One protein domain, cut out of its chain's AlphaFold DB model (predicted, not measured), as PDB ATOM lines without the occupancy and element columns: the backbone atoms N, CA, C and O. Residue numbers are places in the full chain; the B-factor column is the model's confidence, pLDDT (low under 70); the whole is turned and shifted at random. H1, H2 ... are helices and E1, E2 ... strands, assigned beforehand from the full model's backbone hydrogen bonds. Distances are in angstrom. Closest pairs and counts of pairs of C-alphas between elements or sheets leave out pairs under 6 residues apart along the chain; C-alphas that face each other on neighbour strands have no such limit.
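Overview. This is residues 662 to 824 of the 1021 residues of an uncharacterized protein of Thermoanaerobaculaceae bacterium (UniProt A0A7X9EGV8). With little regular structure, one strongly twisted antiparallel sheet, E1 E6 E3 E4 E5 E2, curls like part of a barrel. Of 163 printed residues, 39 are in named elements, mostly strand, ordered E1 E2 H1 E3 E4 E5 E6. The compact whole spans 41 by 38 by 31 A, with radius of gyration of the C-alphas 15.1 A.

Along the chain. E1 is residues 665 to 667, its first C-alpha at (205.727, 165.862, 118.904); E6, 776 to 781, ends at (213.547, 162.353, 126.138); E3 is 704 to 708, E4 719 to 727, 20.6 A long, E5 734 to 740, E2 684 to 688, H1 694 to 697.

Arrangement. The folded sheet has two leaves: E1 E6 E3 face E5 E2, with E4 as hinge. E3 E4 E5 E6 make a Greek key: a meander E3 E4 E5, successive antiparallel neighbours, with E6 beside E3. In hairpin E3 E4, N 705 and O 721 are within hydrogen-bond range, 2.8 A. H1 is on the sheet, height 7.6 A.

Size, cuts and confidence. The printed part has no cut; links E1 to E2 and E5 to E6 are long; 52 residues have pLDDT under 70.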
ATOM      1  N   PHE A 662     211.096 169.438 116.336       68.69
ATOM      2  CA  PHE A 662     211.077 168.258 117.199       68.69
ATOM      3  C   PHE A 662     211.005 166.971 116.375       68.69
ATOM      4  O   PHE A 662     210.182 166.830 115.473       68.69
ATOM      5  N   ARG A 663     211.826 165.975 116.724       71.06
ATOM      6  CA  ARG A 663     211.798 164.668 116.048       71.06
ATOM      7  C   ARG A 663     210.496 163.913 116.257       71.06
ATOM      8  O   ARG A 663     210.128 163.082 115.429       71.06
ATOM      9  N   ARG A 664     209.857 164.169 117.395       80.38
ATOM     10  CA  ARG A 664     208.594 163.588 117.837       80.38
ATOM     11  C   ARG A 664     207.828 164.653 118.610       80.38
ATOM     12  O   ARG A 664     208.404 165.314 119.474       80.38
ATOM     13  N   GLY A 665     206.548 164.814 118.316       83.75
ATOM     14  CA  GLY A 665     205.727 165.862 118.904       83.75
ATOM     15  C   GLY A 665     204.285 165.803 118.423       83.75
ATOM     16  O   GLY A 665     203.886 164.856 117.746       83.75
ATOM     17  N   GLY A 666     203.503 166.807 118.808       83.81
ATOM     18  CA  GLY A 666     202.132 166.978 118.345       83.81
ATOM     19  C   GLY A 666     201.529 168.309 118.783       83.81
ATOM     20  O   GLY A 666     201.988 168.936 119.736       83.81
ATOM     21  N   LEU A 667     200.470 168.728 118.094       84.75
ATOM     22  CA  LEU A 667     199.780 169.989 118.357       84.75
ATOM     23  C   LEU A 667     198.735 169.832 119.467       84.75
ATOM     24  O   LEU A 667     197.980 168.854 119.469       84.75
ATOM     25  N   LEU A 668     198.634 170.807 120.378       89.62
ATOM     26  CA  LEU A 668     197.529 170.830 121.336       89.62
ATOM     27  C   LEU A 668     196.197 171.128 120.635       89.62
ATOM     28  O   LEU A 668     196.095 172.009 119.784       89.62
ATOM     29  N   TYR A 669     195.167 170.392 121.041       86.81
ATOM     30  CA  TYR A 669     193.827 170.426 120.468       86.81
ATOM     31  C   TYR A 669     192.817 171.057 121.433       86.81
ATOM     32  O   TYR A 669     192.764 170.705 122.617       86.81
ATOM     33  N   ALA A 670     191.963 171.933 120.908       87.00
ATOM     34  CA  ALA A 670     190.765 172.437 121.570       87.00
ATOM     35  C   ALA A 670     189.499 171.918 120.869       87.00
ATOM     36  O   ALA A 670     189.429 171.826 119.647       87.00
ATOM     37  N   GLU A 671     188.464 171.588 121.643       79.00
ATOM     38  CA  GLU A 671     187.201 171.079 121.082       79.00
ATOM     39  C   GLU A 671     186.430 172.145 120.303       79.00
ATOM     40  O   GLU A 671     185.744 171.835 119.331       79.00
ATOM     41  N   ASP A 672     186.545 173.399 120.732       76.06
ATOM     42  CA  ASP A 672     185.886 174.535 120.114       76.06
ATOM     43  C   ASP A 672     186.624 175.843 120.439       76.06
ATOM     44  O   ASP A 672     187.559 175.895 121.247       76.06
ATOM     45  N   ALA A 673     186.162 176.928 119.819       71.81
ATOM     46  CA  ALA A 673     186.711 178.266 120.008       71.81
ATOM     47  C   ALA A 673     186.566 178.818 121.445       71.81
ATOM     48  O   ALA A 673     187.208 179.807 121.786       71.81
ATOM     49  N   GLN A 674     185.733 178.220 122.305       70.31
ATOM     50  CA  GLN A 674     185.600 178.619 123.715       70.31
ATOM     51  C   GLN A 674     186.654 177.953 124.611       70.31
ATOM     52  O   GLN A 674     186.938 178.470 125.692       70.31
ATOM     53  N   HIS A 675     187.270 176.857 124.159       75.81
ATOM     54  CA  HIS A 675     188.247 176.066 124.915       75.81
ATOM     55  C   HIS A 675     189.688 176.201 124.401       75.81
ATOM     56  O   HIS A 675     190.544 175.383 124.729       75.81
ATOM     57  N   MET A 676     189.984 177.250 123.631       81.88
ATOM     58  CA  MET A 676     191.318 177.487 123.055       81.88
ATOM     59  C   MET A 676     192.390 177.803 124.099       81.88
ATOM     60  O   MET A 676     193.565 177.811 123.775       81.88
ATOM     61  N   THR A 677     192.031 178.098 125.348       86.12
ATOM     62  CA  THR A 677     193.013 178.286 126.422       86.12
ATOM     63  C   THR A 677     192.975 177.094 127.359       86.12
ATOM     64  O   THR A 677     192.042 176.929 128.147       86.12
ATOM     65  N   ILE A 678     194.029 176.290 127.314       87.44
ATOM     66  CA  ILE A 678     194.286 175.260 128.308       87.44
ATOM     67  C   ILE A 678     194.827 175.970 129.542       87.44
ATOM     68  O   ILE A 678     195.906 176.558 129.511       87.44
ATOM     69  N   ALA A 679     194.044 175.973 130.617       88.94
ATOM     70  CA  ALA A 679     194.422 176.640 131.855       88.94
ATOM     71  C   ALA A 679     195.648 175.977 132.499       88.94
ATOM     72  O   ALA A 679     195.848 174.767 132.381       88.94
ATOM     73  N   SER A 680     196.425 176.752 133.253       92.81
ATOM     74  CA  SER A 680     197.365 176.168 134.206       92.81
ATOM     75  C   SER A 680     196.633 175.298 135.233       92.81
ATOM     76  O   SER A 680     195.459 175.504 135.554       92.81
ATOM     77  N   GLY A 681     197.331 174.301 135.760       94.19
ATOM     78  CA  GLY A 681     196.793 173.365 136.735       94.19
ATOM     79  C   GLY A 681     196.046 172.182 136.121       94.19
ATOM     80  O   GLY A 681     195.297 171.522 136.840       94.19
ATOM     81  N   VAL A 682     196.226 171.892 134.827       95.12
ATOM     82  CA  VAL A 682     195.666 170.685 134.194       95.12
ATOM     83  C   VAL A 682     196.682 169.547 134.205       95.12
ATOM     84  O   VAL A 682     197.881 169.775 134.072       95.12
ATOM     85  N   SER A 683     196.203 168.311 134.358       95.94
ATOM     86  CA  SER A 683     197.040 167.100 134.347       95.94
ATOM     87  C   SER A 683     196.837 166.212 133.124       95.94
ATOM     88  O   SER A 683     197.330 165.086 133.082       95.94
ATOM     89  N   SER A 684     196.082 166.694 132.143       94.75
ATOM     90  CA  SER A 684     195.809 165.989 130.898       94.75
ATOM     91  C   SER A 684     195.734 166.983 129.751       94.75
ATOM     92  O   SER A 684     195.133 168.048 129.912       94.75
ATOM     93  N   LEU A 685     196.293 166.620 128.602       93.88
ATOM     94  CA  LEU A 685     196.278 167.424 127.382       93.88
ATOM     95  C   LEU A 685     195.601 166.645 126.259       93.88
ATOM     96  O   LEU A 685     195.680 165.418 126.212       93.88
ATOM     97  N   LYS A 686     194.953 167.363 125.346       92.44
ATOM     98  CA  LYS A 686     194.425 166.794 124.106       92.44
ATOM     99  C   LYS A 686     195.410 167.107 122.990       92.44
ATOM    100  O   LYS A 686     195.767 168.268 122.819       92.44
ATOM    101  N   ILE A 687     195.854 166.081 122.273       90.12
ATOM    102  CA  ILE A 687     196.810 166.180 121.168       90.12
ATOM    103  C   ILE A 687     196.102 165.786 119.882       90.12
ATOM    104  O   ILE A 687     195.434 164.753 119.833       90.12
ATOM    105  N   TYR A 688     196.238 166.608 118.853       86.06
ATOM    106  CA  TYR A 688     195.640 166.363 117.549       86.06
ATOM    107  C   TYR A 688     196.221 165.093 116.894       86.06
ATOM    108  O   TYR A 688     197.424 164.847 116.965       86.06
ATOM    109  N   LYS A 689     195.364 164.257 116.287       81.38
ATOM    110  CA  LYS A 689     195.770 162.970 115.681       81.38
ATOM    111  C   LYS A 689     196.200 163.072 114.218       81.38
ATOM    112  O   LYS A 689     196.948 162.215 113.743       81.38
ATOM    113  N   GLY A 690     195.727 164.088 113.499       68.38
ATOM    114  CA  GLY A 690     195.833 164.128 112.043       68.38
ATOM    115  C   GLY A 690     194.936 163.093 111.342       68.38
ATOM    116  O   GLY A 690     194.511 162.112 111.953       68.38
ATOM    117  N   PRO A 691     194.661 163.262 110.037       59.81
ATOM    118  CA  PRO A 691     193.794 162.364 109.263       59.81
ATOM    119  C   PRO A 691     194.353 160.939 109.077       59.81
ATOM    120  O   PRO A 691     193.613 160.041 108.686       59.81
ATOM    121  N   SER A 692     195.645 160.721 109.337       60.81
ATOM    122  CA  SER A 692     196.332 159.428 109.227       60.81
ATOM    123  C   SER A 692     196.635 158.764 110.576       60.81
ATOM    124  O   SER A 692     197.312 157.741 110.578       60.81
ATOM    125  N   GLU A 693     196.222 159.354 111.707       64.12
ATOM    126  CA  GLU A 693     196.640 159.007 113.087       64.12
ATOM    127  C   GLU A 693     198.160 159.076 113.364       64.12
ATOM    128  O   GLU A 693     198.584 159.084 114.517       64.12
ATOM    129  N   SER A 694     198.997 159.232 112.336       60.16
ATOM    130  CA  SER A 694     200.460 159.155 112.425       60.16
ATOM    131  C   SER A 694     201.110 160.196 113.340       60.16
ATOM    132  O   SER A 694     202.261 160.023 113.732       60.16
ATOM    133  N   GLN A 695     200.410 161.280 113.690       64.25
ATOM    134  CA  GLN A 695     200.954 162.302 114.590       64.25
ATOM    135  C   GLN A 695     201.007 161.815 116.044       64.25
ATOM    136  O   GLN A 695     201.948 162.146 116.761       64.25
ATOM    137  N   ILE A 696     200.060 160.970 116.476       76.00
ATOM    138  CA  ILE A 696     200.073 160.414 117.840       76.00
ATOM    139  C   ILE A 696     201.004 159.206 117.980       76.00
ATOM    140  O   ILE A 696     201.421 158.870 119.089       76.00
ATOM    141  N   ASP A 697     201.347 158.551 116.872       78.25
ATOM    142  CA  ASP A 697     202.265 157.404 116.862       78.25
ATOM    143  C   ASP A 697     203.700 157.804 117.217       78.25
ATOM    144  O   ASP A 697     204.485 156.983 117.691       78.25
ATOM    145  N   ASN A 698     204.018 159.092 117.078       78.38
ATOM    146  CA  ASN A 698     205.284 159.668 117.510       78.38
ATOM    147  C   ASN A 698     205.367 159.886 119.032       78.38
ATOM    148  O   ASN A 698     206.442 160.219 119.523       78.38
ATOM    149  N   LEU A 699     204.280 159.690 119.787       87.38
ATOM    150  CA  LEU A 699     204.257 159.813 121.245       87.38
ATOM    151  C   LEU A 699     204.065 158.446 121.911       87.38
ATOM    152  O   LEU A 699     203.197 157.650 121.540       87.38
ATOM    153  N   SER A 700     204.854 158.186 122.950       92.69
ATOM    154  CA  SER A 700     204.819 156.954 123.734       92.69
ATOM    155  C   SER A 700     204.650 157.222 125.226       92.69
ATOM    156  O   SER A 700     205.117 158.218 125.778       92.69
ATOM    157  N   GLU A 701     203.992 156.291 125.920       94.88
ATOM    158  CA  GLU A 701     203.963 156.301 127.382       94.88
ATOM    159  C   GLU A 701     205.395 156.210 127.926       94.88
ATOM    160  O   GLU A 701     206.193 155.381 127.483       94.88
ATOM    161  N   GLY A 702     205.724 157.074 128.883       92.88
ATOM    162  CA  GLY A 702     207.066 157.224 129.437       92.88
ATOM    163  C   GLY A 702     207.951 158.257 128.735       92.88
ATOM    164  O   GLY A 702     209.030 158.528 129.263       92.88
ATOM    165  N   ASP A 703     207.524 158.853 127.615       94.06
ATOM    166  CA  ASP A 703     208.238 159.978 126.998       94.06
ATOM    167  C   ASP A 703     208.212 161.199 127.925       94.06
ATOM    168  O   ASP A 703     207.182 161.513 128.526       94.06
ATOM    169  N   LYS A 704     209.338 161.904 128.035       95.31
ATOM    170  CA  LYS A 704     209.419 163.246 128.604       95.31
ATOM    171  C   LYS A 704     209.158 164.253 127.492       95.31
ATOM    172  O   LYS A 704     209.861 164.274 126.479       95.31
ATOM    173  N   ILE A 705     208.170 165.105 127.704       94.06
ATOM    174  CA  ILE A 705     207.735 166.121 126.757       94.06
ATOM    175  C   ILE A 705     207.914 167.523 127.331       94.06
ATOM    176  O   ILE A 705     207.778 167.726 128.539       94.06
ATOM    177  N   ALA A 706     208.174 168.479 126.447       92.94
ATOM    178  CA  ALA A 706     208.062 169.905 126.700       92.94
ATOM    179  C   ALA A 706     206.769 170.440 126.075       92.94
ATOM    180  O   ALA A 706     206.408 170.044 124.966       92.94
ATOM    181  N   ILE A 707     206.079 171.326 126.792       93.06
ATOM    182  CA  ILE A 707     204.832 171.972 126.371       93.06
ATOM    183  C   ILE A 707     205.105 173.470 126.256       93.06
ATOM    184  O   ILE A 707     205.464 174.105 127.250       93.06
ATOM    185  N   PHE A 708     204.947 174.035 125.065       88.75
ATOM    186  CA  PHE A 708     205.386 175.398 124.762       88.75
ATOM    187  C   PHE A 708     204.422 176.113 123.810       88.75
ATOM    188  O   PHE A 708     203.661 175.483 123.077       88.75
ATOM    189  N   ASP A 709     204.437 177.442 123.826       83.25
ATOM    190  CA  ASP A 709     203.730 178.290 122.864       83.25
ATOM    191  C   ASP A 709     204.457 179.629 122.665       83.25
ATOM    192  O   ASP A 709     205.563 179.835 123.163       83.25
ATOM    193  N   SER A 710     203.843 180.562 121.935       71.19
ATOM    194  CA  SER A 710     204.440 181.876 121.661       71.19
ATOM    195  C   SER A 710     204.666 182.740 122.913       71.19
ATOM    196  O   SER A 710     205.408 183.718 122.848       71.19
ATOM    197  N   THR A 711     204.009 182.426 124.034       79.25
ATOM    198  CA  THR A 711     204.145 183.140 125.318       79.25
ATOM    199  C   THR A 711     205.113 182.417 126.255       79.25
ATOM    200  O   THR A 711     205.899 183.053 126.957       79.25
ATOM    201  N   ASN A 712     205.052 181.088 126.256       85.50
ATOM    202  CA  ASN A 712     205.823 180.165 127.079       85.50
ATOM    203  C   ASN A 712     206.751 179.359 126.159       85.50
ATOM    204  O   ASN A 712     206.476 178.197 125.855       85.50
ATOM    205  N   THR A 713     207.792 180.015 125.641       80.25
ATOM    206  CA  THR A 713     208.682 179.450 124.614       80.25
ATOM    207  C   THR A 713     209.543 178.311 125.157       80.25
ATOM    208  O   THR A 713     209.786 178.228 126.367       80.25
ATOM    209  N   PHE A 714     210.061 177.456 124.271       78.94
ATOM    210  CA  PHE A 714     210.888 176.326 124.688       78.94
ATOM    211  C   PHE A 714     212.220 176.774 125.320       78.94
ATOM    212  O   PHE A 714     212.639 176.223 126.334       78.94
ATOM    213  N   GLU A 715     212.871 177.833 124.822       70.69
ATOM    214  CA  GLU A 715     214.065 178.416 125.475       70.69
ATOM    215  C   GLU A 715     213.747 179.158 126.778       70.69
ATOM    216  O   GLU A 715     214.651 179.478 127.556       70.69
ATOM    217  N   GLY A 716     212.478 179.504 126.975       79.06
ATOM    218  CA  GLY A 716     212.000 180.309 128.081       79.06
ATOM    219  C   GLY A 716     211.362 179.468 129.178       79.06
ATOM    220  O   GLY A 716     211.838 178.404 129.573       79.06
ATOM    221  N   ASN A 717     210.269 179.998 129.714       83.94
ATOM    222  CA  ASN A 717     209.469 179.309 130.709       83.94
ATOM    223  C   ASN A 717     208.496 178.370 129.998       83.94
ATOM    224  O   ASN A 717     207.613 178.849 129.296       83.94
ATOM    225  N   HIS A 718     208.634 177.067 130.215       92.00
ATOM    226  CA  HIS A 718     207.737 176.041 129.690       92.00
ATOM    227  C   HIS A 718     207.526 174.929 130.730       92.00
ATOM    228  O   HIS A 718     208.210 174.868 131.761       92.00
ATOM    229  N   ASP A 719     206.559 174.051 130.483       96.12
ATOM    230  CA  ASP A 719     206.311 172.876 131.310       96.12
ATOM    231  C   ASP A 719     207.015 171.660 130.701       96.12
ATOM    232  O   ASP A 719     206.836 171.348 129.528       96.12
ATOM    233  N   GLU A 720     207.783 170.942 131.522       95.62
ATOM    234  CA  GLU A 720     208.262 169.597 131.203       95.62
ATOM    235  C   GLU A 720     207.527 168.566 132.058       95.62
ATOM    236  O   GLU A 720     207.453 168.716 133.285       95.62
ATOM    237  N   ALA A 721     207.020 167.509 131.430       96.94
ATOM    238  CA  ALA A 721     206.304 166.422 132.094       96.94
ATOM    239  C   ALA A 721     206.564 165.081 131.399       96.94
ATOM    240  O   ALA A 721     207.002 165.045 130.254       96.94
ATOM    241  N   TYR A 722     206.270 163.971 132.075       97.12
ATOM    242  CA  TYR A 722     206.267 162.652 131.443       97.12
ATOM    243  C   TYR A 722     204.853 162.267 131.010       97.12
ATOM    244  O   TYR A 722     203.885 162.571 131.710       97.12
ATOM    245  N   ILE A 723     204.728 161.544 129.901       96.94
ATOM    246  CA  ILE A 723     203.466 160.936 129.478       96.94
ATOM    247  C   ILE A 723     203.209 159.700 130.346       96.94
ATOM    248  O   ILE A 723     203.932 158.709 130.271       96.94
ATOM    249  N   GLY A 724     202.180 159.753 131.190       95.94
ATOM    250  CA  GLY A 724     201.770 158.640 132.048       95.94
ATOM    251  C   GLY A 724     200.859 157.637 131.341       95.94
ATOM    252  O   GLY A 724     200.961 156.444 131.597       95.94
ATOM    253  N   SER A 725     199.962 158.113 130.476       95.44
ATOM    254  CA  SER A 725     199.135 157.263 129.606       95.44
ATOM    255  C   SER A 725     198.646 158.027 128.379       95.44
ATOM    256  O   SER A 725     198.519 159.254 128.437       95.44
ATOM    257  N   ILE A 726     198.356 157.298 127.296       94.12
ATOM    258  CA  ILE A 726     197.766 157.844 126.063       94.12
ATOM    259  C   ILE A 726     196.439 157.134 125.781       94.12
ATOM    260  O   ILE A 726     196.415 155.963 125.402       94.12
ATOM    261  N   ASP A 727     195.326 157.853 125.905       93.06
ATOM    262  CA  ASP A 727     194.024 157.379 125.446       93.06
ATOM    263  C   ASP A 727     193.803 157.769 123.980       93.06
ATOM    264  O   ASP A 727     193.483 158.915 123.654       93.06
ATOM    265  N   ARG A 728     193.973 156.784 123.094       87.62
ATOM    266  CA  ARG A 728     193.698 156.903 121.656       87.62
ATOM    267  C   ARG A 728     192.245 156.579 121.302       87.62
ATOM    268  O   ARG A 728     191.876 156.708 120.143       87.62
ATOM    269  N   THR A 729     191.421 156.138 122.249       78.81
ATOM    270  CA  THR A 729     190.086 155.589 121.958       78.81
ATOM    271  C   THR A 729     188.951 156.594 122.114       78.81
ATOM    272  O   THR A 729     187.842 156.309 121.670       78.81
ATOM    273  N   SER A 730     189.215 157.748 122.731       61.44
ATOM    274  CA  SER A 730     188.163 158.680 123.139       61.44
ATOM    275  C   SER A 730     187.470 159.381 121.972       61.44
ATOM    276  O   SER A 730     186.256 159.510 122.024       61.44
ATOM    277  N   GLU A 731     188.195 159.807 120.933       75.00
ATOM    278  CA  GLU A 731     187.637 160.595 119.820       75.00
ATOM    279  C   GLU A 731     188.435 160.412 118.519       75.00
ATOM    280  O   GLU A 731     189.606 160.042 118.557       75.00
ATOM    281  N   VAL A 732     187.822 160.677 117.360       77.44
ATOM    282  CA  VAL A 732     188.470 160.519 116.036       77.44
ATOM    283  C   VAL A 732     189.577 161.559 115.811       77.44
ATOM    284  O   VAL A 732     190.608 161.246 115.227       77.44
ATOM    285  N   ASP A 733     189.396 162.775 116.327       80.69
ATOM    286  CA  ASP A 733     190.211 163.935 115.938       80.69
ATOM    287  C   ASP A 733     191.418 164.189 116.873       80.69
ATOM    288  O   ASP A 733     192.385 164.852 116.493       80.69
ATOM    289  N   TYR A 734     191.398 163.647 118.096       87.88
ATOM    290  CA  TYR A 734     192.457 163.849 119.090       87.88
ATOM    291  C   TYR A 734     192.691 162.617 119.974       87.88
ATOM    292  O   TYR A 734     191.859 161.711 120.062       87.88
ATOM    293  N   ALA A 735     193.836 162.584 120.653       89.88
ATOM    294  CA  ALA A 735     194.130 161.667 121.751       89.88
ATOM    295  C   ALA A 735     194.316 162.444 123.055       89.88
ATOM    296  O   ALA A 735     194.798 163.577 123.049       89.88
ATOM    297  N   THR A 736     193.962 161.831 124.181       93.69
ATOM    298  CA  THR A 736     194.187 162.435 125.500       93.69
ATOM    299  C   THR A 736     195.447 161.852 126.118       93.69
ATOM    300  O   THR A 736     195.534 160.640 126.311       93.69
ATOM    301  N   ILE A 737     196.414 162.700 126.464       94.44
ATOM    302  CA  ILE A 737     197.616 162.305 127.201       94.44
ATOM    303  C   ILE A 737     197.501 162.748 128.658       94.44
ATOM    304  O   ILE A 737     197.144 163.890 128.939       94.44
ATOM    305  N   ASN A 738     197.804 161.853 129.597       96.50
ATOM    306  CA  ASN A 738     197.875 162.180 131.024       96.50
ATOM    307  C   ASN A 738     199.323 162.466 131.420       96.50
ATOM    308  O   ASN A 738     200.218 161.695 131.077       96.50
ATOM    309  N   LEU A 739     199.549 163.544 132.164       97.62
ATOM    310  CA  LEU A 739     200.880 164.010 132.548       97.62
ATOM    311  C   LEU A 739     201.264 163.498 133.941       97.62
ATOM    312  O   LEU A 739     200.460 163.554 134.874       97.62
ATOM    313  N   VAL A 740     202.506 163.047 134.115       97.69
ATOM    314  CA  VAL A 740     203.058 162.571 135.395       97.69
ATOM    315  C   VAL A 740     204.444 163.154 135.677       97.69
ATOM    316  O   VAL A 740     205.166 163.573 134.774       97.69
ATOM    317  N   THR A 741     204.831 163.211 136.953       96.00
ATOM    318  CA  THR A 741     206.065 163.900 137.388       96.00
ATOM    319  C   THR A 741     207.361 163.125 137.119       96.00
ATOM    320  O   THR A 741     208.444 163.677 137.285       96.00
ATOM    321  N   SER A 742     207.283 161.838 136.770       94.19
ATOM    322  CA  SER A 742     208.450 160.965 136.569       94.19
ATOM    323  C   SER A 742     208.140 159.826 135.596       94.19
ATOM    324  O   SER A 742     207.012 159.334 135.592       94.19
ATOM    325  N   LYS A 743     209.143 159.345 134.850       93.25
ATOM    326  CA  LYS A 743     209.034 158.201 133.923       93.25
ATOM    327  C   LYS A 743     208.406 156.977 134.603       93.25
ATOM    328  O   LYS A 743     208.916 156.507 135.619       93.25
ATOM    329  N   GLY A 744     207.281 156.490 134.073       88.94
ATOM    330  CA  GLY A 744     206.519 155.363 134.640       88.94
ATOM    331  C   GLY A 744     205.847 155.630 135.999       88.94
ATOM    332  O   GLY A 744     205.385 154.696 136.650       88.94
ATOM    333  N   GLY A 745     205.822 156.884 136.463       90.19
ATOM    334  CA  GLY A 745     205.172 157.280 137.710       90.19
ATOM    335  C   GLY A 745     203.655 157.420 137.574       90.19
ATOM    336  O   GLY A 745     203.120 157.524 136.478       90.19
ATOM    337  N   THR A 746     202.957 157.472 138.709       93.19
ATOM    338  CA  THR A 746     201.496 157.676 138.766       93.19
ATOM    339  C   THR A 746     201.097 159.022 139.371       93.19
ATOM    340  O   THR A 746     199.911 159.321 139.461       93.19
ATOM    341  N   THR A 747     202.060 159.813 139.853       96.69
ATOM    342  CA  THR A 747     201.799 161.129 140.447       96.69
ATOM    343  C   THR A 747     201.495 162.125 139.330       96.69
ATOM    344  O   THR A 747     202.393 162.367 138.517       96.69
ATOM    345  N   PRO A 748     200.284 162.715 139.279       97.06
ATOM    346  CA  PRO A 748     199.923 163.654 138.227       97.06
ATOM    347  C   PRO A 748     200.842 164.873 138.230       97.06
ATOM    348  O   PRO A 748     201.135 165.442 139.285       97.06
ATOM    349  N   TYR A 749     201.275 165.276 137.043       97.50
ATOM    350  CA  TYR A 749     201.888 166.576 136.822       97.50
ATOM    351  C   TYR A 749     200.793 167.571 136.461       97.50
ATOM    352  O   TYR A 749     199.941 167.260 135.637       97.50
ATOM    353  N   PHE A 750     200.821 168.756 137.060       97.12
ATOM    354  CA  PHE A 750     199.898 169.838 136.742       97.12
ATOM    355  C   PHE A 750     200.675 170.953 136.047       97.12
ATOM    356  O   PHE A 750     201.683 171.403 136.596       97.12
ATOM    357  N   THR A 751     200.218 171.382 134.868       96.31
ATOM    358  CA  THR A 751     200.845 172.476 134.108       96.31
ATOM    359  C   THR A 751     200.973 173.732 134.967       96.31
ATOM    360  O   THR A 751     200.062 174.089 135.719       96.31
ATOM    361  N   LYS A 752     202.111 174.418 134.902       96.44
ATOM    362  CA  LYS A 752     202.339 175.686 135.608       96.44
ATOM    363  C   LYS A 752     201.824 176.860 134.794       96.44
ATOM    364  O   LYS A 752     201.413 177.865 135.381       96.44
ATOM    365  N   TYR A 753     201.832 176.726 133.471       95.31
ATOM    366  CA  TYR A 753     201.443 177.770 132.534       95.31
ATOM    367  C   TYR A 753     200.129 177.428 131.831       95.31
ATOM    368  O   TYR A 753     199.668 176.285 131.833       95.31
ATOM    369  N   SER A 754     199.497 178.464 131.285       92.31
ATOM    370  CA  SER A 754     198.360 178.307 130.382       92.31
ATOM    371  C   SER A 754     198.869 178.299 128.947       92.31
ATOM    372  O   SER A 754     199.777 179.066 128.633       92.31
ATOM    373  N   TYR A 755     198.246 177.492 128.096       90.75
ATOM    374  CA  TYR A 755     198.646 177.297 126.704       90.75
ATOM    375  C   TYR A 755     197.490 177.573 125.752       90.75
ATOM    376  O   TYR A 755     196.337 177.265 126.068       90.75
ATOM    377  N   VAL A 756     197.784 178.135 124.582       86.44
ATOM    378  CA  VAL A 756     196.777 178.347 123.530       86.44
ATOM    379  C   VAL A 756     196.704 177.114 122.632       86.44
ATOM    380  O   VAL A 756     197.686 176.798 121.996       86.44
ATOM    381  N   ALA A 757     195.581 176.412 122.543       86.94
ATOM    382  CA  ALA A 757     195.384 175.265 121.653       86.94
ATOM    383  C   ALA A 757     194.522 175.637 120.437       86.94
ATOM    384  O   ALA A 757     193.604 176.452 120.552       86.94
ATOM    385  N   SER A 758     194.780 175.001 119.293       80.69
ATOM    386  CA  SER A 758     193.976 175.194 118.084       80.69
ATOM    387  C   SER A 758     192.634 174.467 118.187       80.69
ATOM    388  O   SER A 758     192.619 173.266 118.483       80.69
ATOM    389  N   PRO A 759     191.502 175.144 117.916       81.31
ATOM    390  CA  PRO A 759     190.225 174.469 117.759       81.31
ATOM    391  C   PRO A 759     190.200 173.638 116.472       81.31
ATOM    392  O   PRO A 759     191.086 173.730 115.627       81.31
ATOM    393  N   LYS A 760     189.163 172.824 116.304       77.88
ATOM    394  CA  LYS A 760     188.900 172.108 115.054       77.88
ATOM    395  C   LYS A 760     188.306 173.030 113.984       77.88
ATOM    396  O   LYS A 760     187.349 173.751 114.265       77.88
ATOM    397  N   ASP A 761     188.769 172.896 112.741       71.81
ATOM    398  CA  ASP A 761     188.018 173.355 111.571       71.81
ATOM    399  C   ASP A 761     186.772 172.462 111.389       71.81
ATOM    400  O   ASP A 761     186.899 171.250 111.150       71.81
ATOM    401  N   PRO A 762     185.550 173.030 111.475       63.50
ATOM    402  CA  PRO A 762     184.306 172.273 111.356       63.50
ATOM    403  C   PRO A 762     184.165 171.484 110.049       63.50
ATOM    404  O   PRO A 762     183.383 170.534 110.001       63.50
ATOM    405  N   SER A 763     184.864 171.895 108.989       66.12
ATOM    406  CA  SER A 763     184.696 171.375 107.632       66.12
ATOM    407  C   SER A 763     185.711 170.303 107.242       66.12
ATOM    408  O   SER A 763     185.388 169.414 106.457       66.12
ATOM    409  N   SER A 764     186.923 170.377 107.786       65.06
ATOM    410  CA  SER A 764     188.078 169.676 107.221       65.06
ATOM    411  C   SER A 764     188.731 168.690 108.193       65.06
ATOM    412  O   SER A 764     189.590 167.917 107.785       65.06
ATOM    413  N   HIS A 765     188.291 168.675 109.460       68.12
ATOM    414  CA  HIS A 765     188.919 167.930 110.558       68.12
ATOM    415  C   HIS A 765     190.370 168.347 110.864       68.12
ATOM    416  O   HIS A 765     190.969 167.756 111.754       68.12
ATOM    417  N   TYR A 766     190.912 169.379 110.208       69.12
ATOM    418  CA  TYR A 766     192.235 169.931 110.506       69.12
ATOM    419  C   TYR A 766     192.190 170.946 111.661       69.12
ATOM    420  O   TYR A 766     191.113 171.451 111.996       69.12
ATOM    421  N   PRO A 767     193.337 171.263 112.292       65.50
ATOM    422  CA  PRO A 767     193.412 172.341 113.268       65.50
ATOM    423  C   PRO A 767     193.090 173.679 112.594       65.50
ATOM    424  O   PRO A 767     193.636 174.004 111.539       65.50
ATOM    425  N   ASP A 768     192.210 174.456 113.212       69.50
ATOM    426  CA  ASP A 768     191.913 175.827 112.823       69.50
ATOM    427  C   ASP A 768     192.958 176.764 113.446       69.50
ATOM    428  O   ASP A 768     193.090 176.886 114.669       69.50
ATOM    429  N   PHE A 769     193.719 177.428 112.582       64.38
ATOM    430  CA  PHE A 769     194.717 178.429 112.957       64.38
ATOM    431  C   PHE A 769     194.205 179.865 112.773       64.38
ATOM    432  O   PHE A 769     195.004 180.798 112.744       64.38
ATOM    433  N   SER A 770     192.889 180.088 112.671       60.69
ATOM    434  CA  SER A 770     192.278 181.419 112.489       60.69
ATOM    435  C   SER A 770     192.679 182.447 113.555       60.69
ATOM    436  O   SER A 770     192.613 183.653 113.309       60.69
ATOM    437  N   GLN A 771     193.125 181.987 114.727       61.12
ATOM    438  CA  GLN A 771     193.634 182.826 115.816       61.12
ATOM    439  C   GLN A 771     195.127 183.177 115.699       61.12
ATOM    440  O   GLN A 771     195.610 184.029 116.439       61.12
ATOM    441  N   GLY A 772     195.853 182.565 114.761       53.09
ATOM    442  CA  GLY A 772     197.254 182.863 114.460       53.09
ATOM    443  C   GLY A 772     198.292 182.120 115.305       53.09
ATOM    444  O   GLY A 772     199.482 182.271 115.043       53.09
ATOM    445  N   ASN A 773     197.892 181.315 116.294       66.56
ATOM    446  CA  ASN A 773     198.814 180.542 117.128       66.56
ATOM    447  C   ASN A 773     198.187 179.256 117.692       66.56
ATOM    448  O   ASN A 773     196.975 179.154 117.863       66.56
ATOM    449  N   SER A 774     199.042 178.278 117.998       78.62
ATOM    450  CA  SER A 774     198.710 177.095 118.791       78.62
ATOM    451  C   SER A 774     199.963 176.573 119.483       78.62
ATOM    452  O   SER A 774     201.080 176.746 119.001       78.62
ATOM    453  N   ALA A 775     199.758 175.946 120.626       85.62
ATOM    454  CA  ALA A 775     200.767 175.395 121.490       85.62
ATOM    455  C   ALA A 775     201.184 174.019 120.986       85.62
ATOM    456  O   ALA A 775     200.391 173.267 120.401       85.62
ATOM    457  N   GLY A 776     202.444 173.709 121.247       86.12
ATOM    458  CA  GLY A 776     203.083 172.474 120.868       86.12
ATOM    459  C   GLY A 776     203.485 171.603 122.047       86.12
ATOM    460  O   GLY A 776     203.751 172.079 123.151       86.12
ATOM    461  N   VAL A 777     203.532 170.303 121.782       88.62
ATOM    462  CA  VAL A 777     204.235 169.290 122.555       88.62
ATOM    463  C   VAL A 777     205.406 168.730 121.746       88.62
ATOM    464  O   VAL A 777     205.232 168.312 120.599       88.62
ATOM    465  N   GLY A 778     206.590 168.674 122.349       88.62
ATOM    466  CA  GLY A 778     207.791 168.079 121.758       88.62
ATOM    467  C   GLY A 778     208.467 167.090 122.706       88.62
ATOM    468  O   GLY A 778     208.578 167.359 123.900       88.62
ATOM    469  N   VAL A 779     208.901 165.928 122.210       90.19
ATOM    470  CA  VAL A 779     209.604 164.911 123.014       90.19
ATOM    471  C   VAL A 779     211.064 165.322 123.196       90.19
ATOM    472  O   VAL A 779     211.812 165.389 122.224       90.19
ATOM    473  N   VAL A 780     211.474 165.551 124.444       89.88
ATOM    474  CA  VAL A 780     212.858 165.903 124.824       89.88
ATOM    475  C   VAL A 780     213.657 164.698 125.335       89.88
ATOM    476  O   VAL A 780     214.885 164.686 125.289       89.88
ATOM    477  N   GLU A 781     212.965 163.653 125.792       91.62
ATOM    478  CA  GLU A 781     213.547 162.353 126.138       91.62
ATOM    479  C   GLU A 781     212.520 161.263 125.815       91.62
ATOM    480  O   GLU A 781     211.416 161.275 126.354       91.62
ATOM    481  N   SER A 782     212.843 160.316 124.940       89.94
ATOM    482  CA  SER A 782     211.916 159.251 124.557       89.94
ATOM    483  C   SER A 782     212.066 158.008 125.437       89.94
ATOM    484  O   SER A 782     213.129 157.682 125.977       89.94
ATOM    485  N   ASN A 783     210.978 157.258 125.584       89.19
ATOM    486  CA  ASN A 783     210.934 156.054 126.400       89.19
ATOM    487  C   ASN A 783     211.860 154.956 125.857       89.19
ATOM    488  O   ASN A 783     212.528 154.281 126.642       89.19
ATOM    489  N   ASP A 784     211.935 154.838 124.529       86.31
ATOM    490  CA  ASP A 784     212.797 153.902 123.797       86.31
ATOM    491  C   ASP A 784     214.292 154.279 123.819       86.31
ATOM    492  O   ASP A 784     215.122 153.508 123.341       86.31
ATOM    493  N   GLY A 785     214.650 155.436 124.389       84.44
ATOM    494  CA  GLY A 785     216.031 155.911 124.488       84.44
ATOM    495  C   GLY A 785     216.633 156.380 123.162       84.44
ATOM    496  O   GLY A 785     217.846 156.559 123.086       84.44
ATOM    497  N   VAL A 786     215.817 156.569 122.119       81.12
ATOM    498  CA  VAL A 786     216.254 157.108 120.819       81.12
ATOM    499  C   VAL A 786     216.481 158.620 120.882       81.12
ATOM    500  O   VAL A 786     217.353 159.128 120.183       81.12
ATOM    501  N   ILE A 787     215.727 159.326 121.726       78.88
ATOM    502  CA  ILE A 787     215.842 160.755 122.012       78.88
ATOM    503  C   ILE A 787     216.240 160.903 123.485       78.88
ATOM    504  O   ILE A 787     215.572 160.381 124.371       78.88
ATOM    505  N   TYR A 788     217.337 161.593 123.754       80.81
ATOM    506  CA  TYR A 788     217.846 161.924 125.079       80.81
ATOM    507  C   TYR A 788     218.659 163.216 124.962       80.81
ATOM    508  O   TYR A 788     219.883 163.205 124.813       80.81
ATOM    509  N   ASP A 789     217.975 164.355 124.991       73.81
ATOM    510  CA  ASP A 789     218.664 165.630 124.849       73.81
ATOM    511  C   ASP A 789     219.459 165.930 126.127       73.81
ATOM    512  O   ASP A 789     218.904 166.136 127.208       73.81
ATOM    513  N   SER A 790     220.790 165.878 126.030       64.06
ATOM    514  CA  SER A 790     221.673 166.081 127.188       64.06
ATOM    515  C   SER A 790     221.992 167.558 127.442       64.06
ATOM    516  O   SER A 790     222.495 167.907 128.515       64.06
ATOM    517  N   ALA A 791     221.675 168.427 126.478       63.50
ATOM    518  CA  ALA A 791     221.781 169.876 126.568       63.50
ATOM    519  C   ALA A 791     220.731 170.550 125.651       63.50
ATOM    520  O   ALA A 791     220.505 170.033 124.561       63.50
ATOM    521  N   PRO A 792     220.168 171.726 126.010       52.66
ATOM    522  CA  PRO A 792     219.089 172.411 125.262       52.66
ATOM    523  C   PRO A 792     219.410 172.857 123.819       52.66
ATOM    524  O   PRO A 792     218.595 173.520 123.175       52.66
ATOM    525  N   ASN A 793     220.627 172.598 123.345       56.59
ATOM    526  CA  ASN A 793     221.181 173.023 122.062       56.59
ATOM    527  C   ASN A 793     221.850 171.870 121.292       56.59
ATOM    528  O   ASN A 793     222.639 172.116 120.378       56.59
ATOM    529  N   GLN A 794     221.590 170.618 121.672       59.06
ATOM    530  CA  GLN A 794     222.122 169.462 120.964       59.06
ATOM    531  C   GLN A 794     221.335 169.264 119.659       59.06
ATOM    532  O   GLN A 794     220.315 168.589 119.628       59.06
ATOM    533  N   LEU A 795     221.811 169.859 118.562       53.72
ATOM    534  CA  LEU A 795     221.266 169.672 117.209       53.72
ATOM    535  C   LEU A 795     221.979 168.501 116.505       53.72
ATOM    536  O   LEU A 795     223.203 168.400 116.573       53.72
ATOM    537  N   ASN A 796     221.225 167.595 115.864       51.84
ATOM    538  CA  ASN A 796     221.696 166.428 115.080       51.84
ATOM    539  C   ASN A 796     222.661 165.438 115.762       51.84
ATOM    540  O   ASN A 796     223.146 164.504 115.120       51.84
ATOM    541  N   GLY A 797     222.952 165.593 117.052       57.91
ATOM    542  CA  GLY A 797     223.724 164.607 117.802       57.91
ATOM    543  C   GLY A 797     222.947 163.293 117.977       57.91
ATOM    544  O   GLY A 797     221.714 163.307 117.961       57.91
ATOM    545  N   PRO A 798     223.624 162.154 118.212       59.59
ATOM    546  CA  PRO A 798     222.963 160.933 118.674       59.59
ATOM    547  C   PRO A 798     222.079 161.240 119.892       59.59
ATOM    548  O   PRO A 798     222.580 161.784 120.876       59.59
ATOM    549  N   GLY A 799     220.780 160.946 119.810       69.69
ATOM    550  CA  GLY A 799     219.827 161.284 120.871       69.69
ATOM    551  C   GLY A 799     219.198 162.677 120.794       69.69
ATOM    552  O   GLY A 799     218.396 163.002 121.657       69.69
ATOM    553  N   SER A 800     219.526 163.513 119.807       76.19
ATOM    554  CA  SER A 800     218.975 164.872 119.712       76.19
ATOM    555  C   SER A 800     217.449 164.867 119.603       76.19
ATOM    556  O   SER A 800     216.887 164.126 118.794       76.19
ATOM    557  N   ALA A 801     216.784 165.740 120.361       75.69
ATOM    558  CA  ALA A 801     215.343 165.976 120.235       75.69
ATOM    559  C   ALA A 801     214.963 166.730 118.952       75.69
ATOM    560  O   ALA A 801     213.785 166.772 118.596       75.69
ATOM    561  N   PHE A 802     215.948 167.267 118.225       70.44
ATOM    562  CA  PHE A 802     215.749 168.207 117.128       70.44
ATOM    563  C   PHE A 802     216.321 167.700 115.793       70.44
ATOM    564  O   PHE A 802     217.308 166.949 115.740       70.44
ATOM    565  N   TYR A 803     215.694 168.122 114.698       55.97
ATOM    566  CA  TYR A 803     216.277 168.137 113.356       55.97
ATOM    567  C   TYR A 803     216.940 169.491 113.085       55.97
ATOM    568  O   TYR A 803     216.468 170.520 113.569       55.97
ATOM    569  N   ASP A 804     218.006 169.494 112.281       49.09
ATOM    570  CA  ASP A 804     218.468 170.717 111.623       49.09
ATOM    571  C   ASP A 804     217.371 171.311 110.739       49.09
ATOM    572  O   ASP A 804     216.630 170.575 110.086       49.09
ATOM    573  N   ALA A 805     217.376 172.634 110.581       46.41
ATOM    574  CA  ALA A 805     216.662 173.314 109.499       46.41
ATOM    575  C   ALA A 805     217.333 173.103 108.123       46.41
ATOM    576  O   ALA A 805     217.024 173.812 107.160       46.41
ATOM    577  N   ASP A 806     218.280 172.169 108.029       41.34
ATOM    578  CA  ASP A 806     218.955 171.768 106.807       41.34
ATOM    579  C   ASP A 806     218.153 170.694 106.059       41.34
ATOM    580  O   ASP A 806     218.243 169.489 106.291       41.34
ATOM    581  N   MET A 807     217.374 171.170 105.093       41.31
ATOM    582  CA  MET A 807     216.546 170.362 104.200       41.31
ATOM    583  C   MET A 807     217.350 169.503 103.207       41.31
ATOM    584  O   MET A 807     216.753 168.702 102.484       41.31
ATOM    585  N   ARG A 808     218.679 169.665 103.114       39.75
ATOM    586  CA  ARG A 808     219.515 168.955 102.125       39.75
ATOM    587  C   ARG A 808     219.653 167.459 102.419       39.75
ATOM    588  O   ARG A 808     219.972 166.704 101.504       39.75
ATOM    589  N   GLU A 809     219.363 167.029 103.648       36.59
ATOM    590  CA  GLU A 809     219.417 165.623 104.083       36.59
ATOM    591  C   GLU A 809     218.042 165.005 104.405       36.59
ATOM    592  O   GLU A 809     217.970 163.913 104.973       36.59
ATOM    593  N   ILE A 810     216.929 165.646 104.027       42.25
ATOM    594  CA  ILE A 810     215.587 165.081 104.237       42.25
ATOM    595  C   ILE A 810     215.342 163.902 103.267       42.25
ATOM    596  O   ILE A 810     214.813 164.029 102.163       42.25
ATOM    597  N   GLN A 811     215.788 162.717 103.693       38.22
ATOM    598  CA  GLN A 811     215.664 161.434 102.985       38.22
ATOM    599  C   GLN A 811     214.308 160.748 103.210       38.22
ATOM    600  O   GLN A 811     213.964 159.808 102.504       38.22
ATOM    601  N   ARG A 812     213.539 161.186 104.210       39.62
ATOM    602  CA  ARG A 812     212.206 160.663 104.541       39.62
ATOM    603  C   ARG A 812     211.248 161.815 104.752       39.62
ATOM    604  O   ARG A 812     211.669 162.872 105.214       39.62
ATOM    605  N   SER A 813     209.971 161.599 104.438       42.06
ATOM    606  CA  SER A 813     208.936 162.557 104.815       42.06
ATOM    607  C   SER A 813     208.961 162.757 106.319       42.06
ATOM    608  O   SER A 813     208.872 161.803 107.091       42.06
ATOM    609  N   PHE A 814     209.160 164.003 106.709       44.34
ATOM    610  CA  PHE A 814     209.208 164.451 108.079       44.34
ATOM    611  C   PHE A 814     207.881 165.141 108.385       44.34
ATOM    612  O   PHE A 814     207.436 166.007 107.642       44.34
ATOM    613  N   ASN A 815     207.229 164.714 109.459       43.72
ATOM    614  CA  ASN A 815     206.003 165.313 109.960       43.72
ATOM    615  C   ASN A 815     206.094 165.305 111.485       43.72
ATOM    616  O   ASN A 815     206.034 164.240 112.101       43.72
ATOM    617  N   ASP A 816     206.296 166.474 112.082       43.00
ATOM    618  CA  ASP A 816     206.391 166.653 113.538       43.00
ATOM    619  C   ASP A 816     205.056 167.000 114.199       43.00
ATOM    620  O   ASP A 816     205.006 167.258 115.402       43.00
ATOM    621  N   GLY A 817     203.968 167.002 113.429       40.31
ATOM    622  CA  GLY A 817     202.669 167.466 113.893       40.31
ATOM    623  C   GLY A 817     202.378 168.938 113.588       40.31
ATOM    624  O   GLY A 817     201.218 169.335 113.701       40.31
ATOM    625  N   TYR A 818     203.376 169.722 113.163       48.09
ATOM    626  CA  TYR A 818     203.252 171.160 112.882       48.09
ATOM    627  C   TYR A 818     203.556 171.510 111.425       48.09
ATOM    628  O   TYR A 818     202.895 172.375 110.848       48.09
ATOM    629  N   VAL A 819     204.539 170.837 110.822       41.50
ATOM    630  CA  VAL A 819     204.913 170.966 109.409       41.50
ATOM    631  C   VAL A 819     205.151 169.576 108.830       41.50
ATOM    632  O   VAL A 819     205.821 168.743 109.432       41.50
ATOM    633  N   GLU A 820     204.616 169.324 107.636       44.47
ATOM    634  CA  GLU A 820     204.981 168.154 106.842       44.47
ATOM    635  C   GLU A 820     205.963 168.579 105.748       44.47
ATOM    636  O   GLU A 820     205.628 169.332 104.832       44.47
ATOM    637  N   PHE A 821     207.185 168.076 105.841       42.09
ATOM    638  CA  PHE A 821     208.173 168.137 104.785       42.09
ATOM    639  C   PHE A 821     208.185 166.796 104.075       42.09
ATOM    640  O   PHE A 821     208.596 165.783 104.636       42.09
ATOM    641  N   LEU A 822     207.740 166.775 102.823       41.00
ATOM    642  CA  LEU A 822     207.843 165.569 102.016       41.00
ATOM    643  C   LEU A 822     209.320 165.283 101.741       41.00
ATOM    644  O   LEU A 822     210.037 166.117 101.190       41.00
ATOM    645  N   GLY A 823     209.750 164.092 102.143       41.31
ATOM    646  CA  GLY A 823     211.095 163.601 101.922       41.31
ATOM    647  C   GLY A 823     211.402 163.574 100.444       41.31
ATOM    648  O   GLY A 823     210.511 163.304  99.631       41.31
ATOM    649  N   LEU A 824     212.668 163.776 100.084       39.03
ATOM    650  CA  LEU A 824     213.118 163.288  98.789       39.03
ATOM    651  C   LEU A 824     212.770 161.796  98.716       39.03
ATOM    652  O   LEU A 824     212.975 161.058  99.679       39.03
TER     653      LEU A 824